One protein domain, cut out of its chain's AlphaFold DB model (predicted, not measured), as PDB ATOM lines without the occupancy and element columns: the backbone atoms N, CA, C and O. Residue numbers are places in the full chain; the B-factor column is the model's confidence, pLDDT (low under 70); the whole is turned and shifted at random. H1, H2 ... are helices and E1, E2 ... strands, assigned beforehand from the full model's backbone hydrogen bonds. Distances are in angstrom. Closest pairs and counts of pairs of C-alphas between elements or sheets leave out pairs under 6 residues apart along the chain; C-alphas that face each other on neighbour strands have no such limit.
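AT A GLANCE: This is residues 107 to 168 of the 184 residues of an uncharacterized protein of Candidatus Altiarchaeales archaeon (UniProt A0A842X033). Two helices, H2 and H1, cross nearly at right angles, and a long loop of residues 129 to 149 runs from the end of H1 to the start of H2. The small strand E1 stands before H1. You will find 62 residues, in the order E1, H1, H2, mostly helix; the whole is compact, with a radius of gyration of the C-alphas of 10.8 A, and elongated, spanning 32 by 20 by 15 A.

HOW THE PARTS SIT: Look first at H2, residues 150 to 167, which with residues 156 to 164 alone touches H1, residues 115 to 128. Their closest C-alphas, of Ala 122 and Leu 164, are 4.9 A apart. Their lines stand about perpendicular, at 81 degrees. In both helices every O i to N i+4 pair is within hydrogen-bond range. E1, residues 111 to 113, is apart from H2 and meets H1 only through their tight link; it pairs with no named strand, but residues 107 to 108 pair antiparallel with its residues 111 to 112.

IN THESE COORDINATES: Find C-alpha 150 at (217.712, 186.116, 233.971); H2 runs 25.4 A to C-alpha 167 at (202.935, 168.172, 244.300). H1 is 19.9 A long, E1 6.3 A.

THE WHOLE: The printed part has no cut. The C-alphas of Lys 146 and Tyr 168, the two farthest apart, are 32.9 A apart. The link H1 to H2 is long, with 21 residues. Residue 129 has pLDDT under 70.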
ATOM      1  N   ILE A 107     202.958 185.404 243.011       83.56
ATOM      2  CA  ILE A 107     203.611 186.692 242.752       83.56
ATOM      3  C   ILE A 107     205.092 186.443 242.460       83.56
ATOM      4  O   ILE A 107     205.793 185.820 243.262       83.56
ATOM      5  N   VAL A 108     205.564 186.941 241.317       81.75
ATOM      6  CA  VAL A 108     206.973 186.898 240.896       81.75
ATOM      7  C   VAL A 108     207.408 188.315 240.552       81.75
ATOM      8  O   VAL A 108     206.820 188.933 239.667       81.75
ATOM      9  N   TYR A 109     208.412 188.847 241.260       82.00
ATOM     10  CA  TYR A 109     208.912 190.218 241.059       82.00
ATOM     11  C   TYR A 109     207.792 191.281 241.007       82.00
ATOM     12  O   TYR A 109     207.774 192.155 240.144       82.00
ATOM     13  N   GLY A 110     206.813 191.179 241.912       81.12
ATOM     14  CA  GLY A 110     205.689 192.121 241.996       81.12
ATOM     15  C   GLY A 110     204.598 191.943 240.933       81.12
ATOM     16  O   GLY A 110     203.628 192.697 240.934       81.12
ATOM     17  N   MET A 111     204.705 190.946 240.049       83.25
ATOM     18  CA  MET A 111     203.680 190.639 239.050       83.25
ATOM     19  C   MET A 111     202.897 189.384 239.394       83.25
ATOM     20  O   MET A 111     203.443 188.394 239.884       83.25
ATOM     21  N   ASN A 112     201.612 189.418 239.059       85.44
ATOM     22  CA  ASN A 112     200.723 188.278 239.204       85.44
ATOM     23  C   ASN A 112     200.947 187.300 238.054       85.44
ATOM     24  O   ASN A 112     200.692 187.621 236.892       85.44
ATOM     25  N   VAL A 113     201.381 186.097 238.401       85.50
ATOM     26  CA  VAL A 113     201.546 184.978 237.481       85.50
ATOM     27  C   VAL A 113     200.392 184.004 237.686       85.50
ATOM     28  O   VAL A 113     199.964 183.748 238.816       85.50
ATOM     29  N   ASN A 114     199.874 183.457 236.585       87.44
ATOM     30  CA  ASN A 114     198.805 182.469 236.648       87.44
ATOM     31  C   ASN A 114     199.321 181.178 237.325       87.44
ATOM     32  O   ASN A 114     200.246 180.558 236.789       87.44
ATOM     33  N   PRO A 115     198.735 180.742 238.458       85.75
ATOM     34  CA  PRO A 115     199.152 179.524 239.153       85.75
ATOM     35  C   PRO A 115     199.093 178.283 238.257       85.75
ATOM     36  O   PRO A 115     199.970 177.430 238.350       85.75
ATOM     37  N   GLU A 116     198.137 178.202 237.326       87.69
ATOM     38  CA  GLU A 116     198.020 177.049 236.425       87.69
ATOM     39  C   GLU A 116     199.251 176.865 235.530       87.69
ATOM     40  O   GLU A 116     199.629 175.735 235.219       87.69
ATOM     41  N   HIS A 117     199.891 177.962 235.111       88.06
ATOM     42  CA  HIS A 117     201.097 177.897 234.282       88.06
ATOM     43  C   HIS A 117     202.281 177.350 235.088       88.06
ATOM     44  O   HIS A 117     203.070 176.570 234.561       88.06
ATOM     45  N   ILE A 118     202.367 177.707 236.373       87.31
ATOM     46  CA  ILE A 118     203.379 177.186 237.299       87.31
ATOM     47  C   ILE A 118     203.138 175.699 237.567       87.31
ATOM     48  O   ILE A 118     204.063 174.904 237.443       87.31
ATOM     49  N   THR A 119     201.895 175.289 237.834       86.62
ATOM     50  CA  THR A 119     201.550 173.874 238.056       86.62
ATOM     51  C   THR A 119     201.842 173.013 236.825       86.62
ATOM     52  O   THR A 119     202.422 171.936 236.948       86.62
ATOM     53  N   ARG A 120     201.485 173.476 235.618       87.75
ATOM     54  CA  ARG A 120     201.806 172.756 234.371       87.75
ATOM     55  C   ARG A 120     203.311 172.630 234.164       87.75
ATOM     56  O   ARG A 120     203.773 171.556 233.794       87.75
ATOM     57  N   ALA A 121     204.056 173.697 234.432       86.00
ATOM     58  CA  ALA A 121     205.507 173.685 234.325       86.00
ATOM     59  C   ALA A 121     206.161 172.775 235.373       86.00
ATOM     60  O   ALA A 121     207.102 172.069 235.035       86.00
ATOM     61  N   ALA A 122     205.625 172.697 236.593       83.62
ATOM     62  CA  ALA A 122     206.080 171.753 237.615       83.62
ATOM     63  C   ALA A 122     205.859 170.294 237.180       83.62
ATOM     64  O   ALA A 122     206.748 169.455 237.305       83.62
ATOM     65  N   ILE A 123     204.706 169.985 236.581       83.75
ATOM     66  CA  ILE A 123     204.450 168.651 236.014       83.75
ATOM     67  C   ILE A 123     205.413 168.363 234.850       83.75
ATOM     68  O   ILE A 123     205.946 167.260 234.736       83.75
ATOM     69  N   GLU A 124     205.659 169.338 233.976       84.06
ATOM     70  CA  GLU A 124     206.611 169.190 232.872       84.06
ATOM     71  C   GLU A 124     208.049 168.982 233.377       84.06
ATOM     72  O   GLU A 124     208.767 168.131 232.851       84.06
ATOM     73  N   ALA A 125     208.447 169.714 234.417       82.06
ATOM     74  CA  ALA A 125     209.753 169.616 235.049       82.06
ATOM     75  C   ALA A 125     209.988 168.232 235.663       82.06
ATOM     76  O   ALA A 125     211.024 167.619 235.401       82.06
ATOM     77  N   TYR A 126     208.992 167.697 236.373       77.25
ATOM     78  CA  TYR A 126     209.034 166.339 236.918       77.25
ATOM     79  C   TYR A 126     209.264 165.287 235.824       77.25
ATOM     80  O   TYR A 126     210.140 164.433 235.944       77.25
ATOM     81  N   ASN A 127     208.548 165.399 234.701       79.62
ATOM     82  CA  ASN A 127     208.690 164.461 233.585       79.62
ATOM     83  C   ASN A 127     210.044 164.576 232.864       79.62
ATOM     84  O   ASN A 127     210.581 163.573 232.394       79.62
ATOM     85  N   LYS A 128     210.605 165.786 232.745       76.19
ATOM     86  CA  LYS A 128     211.876 166.016 232.038       76.19
ATOM     87  C   LYS A 128     213.120 165.659 232.856       76.19
ATOM     88  O   LYS A 128     214.189 165.543 232.257       76.19
ATOM     89  N   ARG A 129     213.021 165.500 234.184       66.38
ATOM     90  CA  ARG A 129     214.123 165.280 235.156       66.38
ATOM     91  C   ARG A 129     215.206 166.374 235.229       66.38
ATOM     92  O   ARG A 129     215.807 166.540 236.279       66.38
ATOM     93  N   ARG A 130     215.471 167.126 234.153       71.44
ATOM     94  CA  ARG A 130     216.407 168.265 234.095       71.44
ATOM     95  C   ARG A 130     215.698 169.483 233.515       71.44
ATOM     96  O   ARG A 130     215.765 169.728 232.314       71.44
ATOM     97  N   TYR A 131     214.977 170.204 234.363       77.44
ATOM     98  CA  TYR A 131     214.308 171.446 233.985       77.44
ATOM     99  C   TYR A 131     215.206 172.626 234.341       77.44
ATOM    100  O   TYR A 131     215.623 172.754 235.488       77.44
ATOM    101  N   THR A 132     215.547 173.460 233.363       80.19
ATOM    102  CA  THR A 132     216.509 174.553 233.549       80.19
ATOM    103  C   THR A 132     215.877 175.916 233.301       80.19
ATOM    104  O   THR A 132     214.827 176.050 232.670       80.19
ATOM    105  N   VAL A 133     216.578 176.972 233.718       82.12
ATOM    106  CA  VAL A 133     216.207 178.375 233.466       82.12
ATOM    107  C   VAL A 133     216.002 178.661 231.962       82.12
ATOM    108  O   VAL A 133     215.239 179.552 231.580       82.12
ATOM    109  N   HIS A 134     216.659 177.904 231.078       82.50
ATOM    110  CA  HIS A 134     216.546 178.064 229.626       82.50
ATOM    111  C   HIS A 134     215.241 177.507 229.050       82.50
ATOM    112  O   HIS A 134     214.770 178.022 228.032       82.50
ATOM    113  N   ASP A 135     214.635 176.522 229.712       81.94
ATOM    114  CA  ASP A 135     213.347 175.950 229.314       81.94
ATOM    115  C   ASP A 135     212.187 176.924 229.578       81.94
ATOM    116  O   ASP A 135     211.150 176.870 228.911       81.94
ATOM    117  N   ILE A 136     212.389 177.870 230.500       85.25
ATOM    118  CA  ILE A 136     211.397 178.871 230.886       85.25
ATOM    119  C   ILE A 136     211.343 180.000 229.853       85.25
ATOM    120  O   ILE A 136     212.258 180.827 229.701       85.25
ATOM    121  N   LYS A 137     210.194 180.091 229.183       87.31
ATOM    122  CA  LYS A 137     209.822 181.230 228.341       87.31
ATOM    123  C   LYS A 137     209.023 182.234 229.158       87.31
ATOM    124  O   LYS A 137     207.836 182.055 229.397       87.31
ATOM    125  N   LEU A 138     209.668 183.336 229.542       84.81
ATOM    126  CA  LEU A 138     209.026 184.376 230.352       84.81
ATOM    127  C   LEU A 138     207.773 184.964 229.714       84.81
ATOM    128  O   LEU A 138     206.865 185.307 230.452       84.81
ATOM    129  N   SER A 139     207.683 185.004 228.380       84.44
ATOM    130  CA  SER A 139     206.486 185.460 227.659       84.44
ATOM    131  C   SER A 139     205.198 184.765 228.090       84.44
ATOM    132  O   SER A 139     204.125 185.352 227.975       84.44
ATOM    133  N   ASP A 140     205.311 183.527 228.567       84.00
ATOM    134  CA  ASP A 140     204.175 182.672 228.893       84.00
ATOM    135  C   ASP A 140     203.667 182.945 230.324       84.00
ATOM    136  O   ASP A 140     202.532 182.610 230.665       84.00
ATOM    137  N   TYR A 141     204.484 183.607 231.149       84.75
ATOM    138  CA  TYR A 141     204.169 183.988 232.531       84.75
ATOM    139  C   TYR A 141     203.941 185.492 232.659       84.75
ATOM    140  O   TYR A 141     202.990 185.940 233.295       84.75
ATOM    141  N   ILE A 142     204.833 186.265 232.046       84.19
ATOM    142  CA  ILE A 142     204.950 187.711 232.131       84.19
ATOM    143  C   ILE A 142     205.119 188.240 230.696       84.19
ATOM    144  O   ILE A 142     206.184 188.092 230.091       84.19
ATOM    145  N   PRO A 143     204.087 188.876 230.121       80.75
ATOM    146  CA  PRO A 143     204.139 189.356 228.742       80.75
ATOM    147  C   PRO A 143     205.014 190.608 228.564       80.75
ATOM    148  O   PRO A 143     205.357 190.952 227.431       80.75
ATOM    149  N   ASP A 144     205.368 191.292 229.653       83.44
ATOM    150  CA  ASP A 144     206.117 192.546 229.610       83.44
ATOM    151  C   ASP A 144     207.606 192.304 229.258       83.44
ATOM    152  O   ASP A 144     208.313 191.580 229.971       83.44
ATOM    153  N   PRO A 145     208.114 192.898 228.157       79.50
ATOM    154  CA  PRO A 145     209.499 192.736 227.729       79.50
ATOM    155  C   PRO A 145     210.528 193.274 228.730       79.50
ATOM    156  O   PRO A 145     211.652 192.765 228.733       79.50
ATOM    157  N   LYS A 146     210.171 194.237 229.594       80.38
ATOM    158  CA  LYS A 146     211.072 194.803 230.617       80.38
ATOM    159  C   LYS A 146     211.593 193.739 231.584       80.38
ATOM    160  O   LYS A 146     212.702 193.842 232.099       80.38
ATOM    161  N   PHE A 147     210.807 192.690 231.798       75.31
ATOM    162  CA  PHE A 147     211.097 191.638 232.763       75.31
ATOM    163  C   PHE A 147     211.742 190.406 232.132       75.31
ATOM    164  O   PHE A 147     211.844 189.375 232.788       75.31
ATOM    165  N   ARG A 148     212.246 190.498 230.891       81.31
ATOM    166  CA  ARG A 148     213.041 189.441 230.236       81.31
ATOM    167  C   ARG A 148     214.469 189.333 230.792       81.31
ATOM    168  O   ARG A 148     215.422 189.181 230.036       81.31
ATOM    169  N   ASN A 149     214.613 189.415 232.108       84.88
ATOM    170  CA  ASN A 149     215.886 189.291 232.803       84.88
ATOM    171  C   ASN A 149     216.070 187.849 233.309       84.88
ATOM    172  O   ASN A 149     215.099 187.174 233.664       84.88
ATOM    173  N   LEU A 150     217.320 187.388 233.368       85.56
ATOM    174  CA  LEU A 150     217.712 186.116 233.971       85.56
ATOM    175  C   LEU A 150     217.168 185.980 235.398       85.56
ATOM    176  O   LEU A 150     216.669 184.922 235.767       85.56
ATOM    177  N   MET A 151     217.172 187.073 236.160       87.12
ATOM    178  CA  MET A 151     216.682 187.078 237.537       87.12
ATOM    179  C   MET A 151     215.207 186.706 237.657       87.12
ATOM    180  O   MET A 151     214.827 185.890 238.491       87.12
ATOM    181  N   VAL A 152     214.381 187.226 236.753       85.81
ATOM    182  CA  VAL A 152     212.957 186.884 236.708       85.81
ATOM    183  C   VAL A 152     212.777 185.415 236.332       85.81
ATOM    184  O   VAL A 152     211.901 184.759 236.885       85.81
ATOM    185  N   LYS A 153     213.622 184.866 235.449       88.44
ATOM    186  CA  LYS A 153     213.577 183.432 235.124       88.44
ATOM    187  C   LYS A 153     213.919 182.551 236.316       88.44
ATOM    188  O   LYS A 153     213.239 181.552 236.507       88.44
ATOM    189  N   ILE A 154     214.934 182.926 237.091       88.44
ATOM    190  CA  ILE A 154     215.319 182.203 238.308       88.44
ATOM    191  C   ILE A 154     214.169 182.240 239.314       88.44
ATOM    192  O   ILE A 154     213.736 181.188 239.754       88.44
ATOM    193  N   ALA A 155     213.548 183.397 239.557       88.19
ATOM    194  CA  ALA A 155     212.400 183.442 240.465       88.19
ATOM    195  C   ALA A 155     211.173 182.666 239.950       88.19
ATOM    196  O   ALA A 155     210.411 182.124 240.748       88.19
ATOM    197  N   VAL A 156     210.944 182.601 238.631       89.00
ATOM    198  CA  VAL A 156     209.908 181.713 238.072       89.00
ATOM    199  C   VAL A 156     210.283 180.246 238.298       89.00
ATOM    200  O   VAL A 156     209.406 179.468 238.668       89.00
ATOM    201  N   LEU A 157     211.554 179.877 238.116       89.19
ATOM    202  CA  LEU A 157     212.051 178.527 238.381       89.19
ATOM    203  C   LEU A 157     211.866 178.151 239.855       89.19
ATOM    204  O   LEU A 157     211.275 177.112 240.122       89.19
ATOM    205  N   ASP A 158     212.234 179.031 240.785       88.44
ATOM    206  CA  ASP A 158     212.044 178.819 242.224       88.44
ATOM    207  C   ASP A 158     210.569 178.545 242.554       88.44
ATOM    208  O   ASP A 158     210.244 177.619 243.296       88.44
ATOM    209  N   ARG A 159     209.635 179.302 241.955       87.94
ATOM    210  CA  ARG A 159     208.193 179.055 242.138       87.94
ATOM    211  C   ARG A 159     207.732 177.729 241.542       87.94
ATOM    212  O   ARG A 159     206.801 177.127 242.075       87.94
ATOM    213  N   ILE A 160     208.337 177.292 240.442       87.50
ATOM    214  CA  ILE A 160     208.060 175.986 239.836       87.50
ATOM    215  C   ILE A 160     208.578 174.870 240.743       87.50
ATOM    216  O   ILE A 160     207.836 173.923 240.983       87.50
ATOM    217  N   GLU A 161     209.787 174.992 241.290       83.94
ATOM    218  CA  GLU A 161     210.371 174.025 242.227       83.94
ATOM    219  C   GLU A 161     209.576 173.938 243.534       83.94
ATOM    220  O   GLU A 161     209.285 172.840 244.010       83.94
ATOM    221  N   GLU A 162     209.143 175.076 244.085       83.94
ATOM    222  CA  GLU A 162     208.240 175.111 245.239       83.94
ATOM    223  C   GLU A 162     206.931 174.363 244.962       83.94
ATOM    224  O   GLU A 162     206.455 173.603 245.807       83.94
ATOM    225  N   GLU A 163     206.322 174.582 243.791       82.19
ATOM    226  CA  GLU A 163     205.083 173.892 243.435       82.19
ATOM    227  C   GLU A 163     205.337 172.410 243.125       82.19
ATOM    228  O   GLU A 163     204.482 171.577 243.414       82.19
ATOM    229  N   LEU A 164     206.516 172.059 242.613       81.44
ATOM    230  CA  LEU A 164     206.919 170.681 242.357       81.44
ATOM    231  C   LEU A 164     207.090 169.900 243.661       81.44
ATOM    232  O   LEU A 164     206.495 168.838 243.788       81.44
ATOM    233  N   LEU A 165     207.791 170.456 244.652       80.06
ATOM    234  CA  LEU A 165     207.908 169.869 245.995       80.06
ATOM    235  C   LEU A 165     206.549 169.728 246.684       80.06
ATOM    236  O   LEU A 165     206.302 168.781 247.425       80.06
ATOM    237  N   ARG A 166     205.635 170.664 246.424       79.38
ATOM    238  CA  ARG A 166     204.273 170.606 246.958       79.38
ATOM    239  C   ARG A 166     203.441 169.489 246.326       79.38
ATOM    240  O   ARG A 166     202.612 168.891 247.009       79.38
ATOM    241  N   LEU A 167     203.612 169.249 245.027       77.81
ATOM    242  CA  LEU A 167     202.935 168.172 244.300       77.81
ATOM    243  C   LEU A 167     203.589 166.810 244.568       77.81
ATOM    244  O   LEU A 167     202.884 165.804 244.631       77.81
ATOM    245  N   TYR A 168     204.912 166.793 244.737       75.81
ATOM    246  CA  TYR A 168     205.763 165.615 244.865       75.81
ATOM    247  C   TYR A 168     206.737 165.794 246.048       75.81
ATOM    248  O   TYR A 168     207.909 166.111 245.859       75.81
TER     249      TYR A 168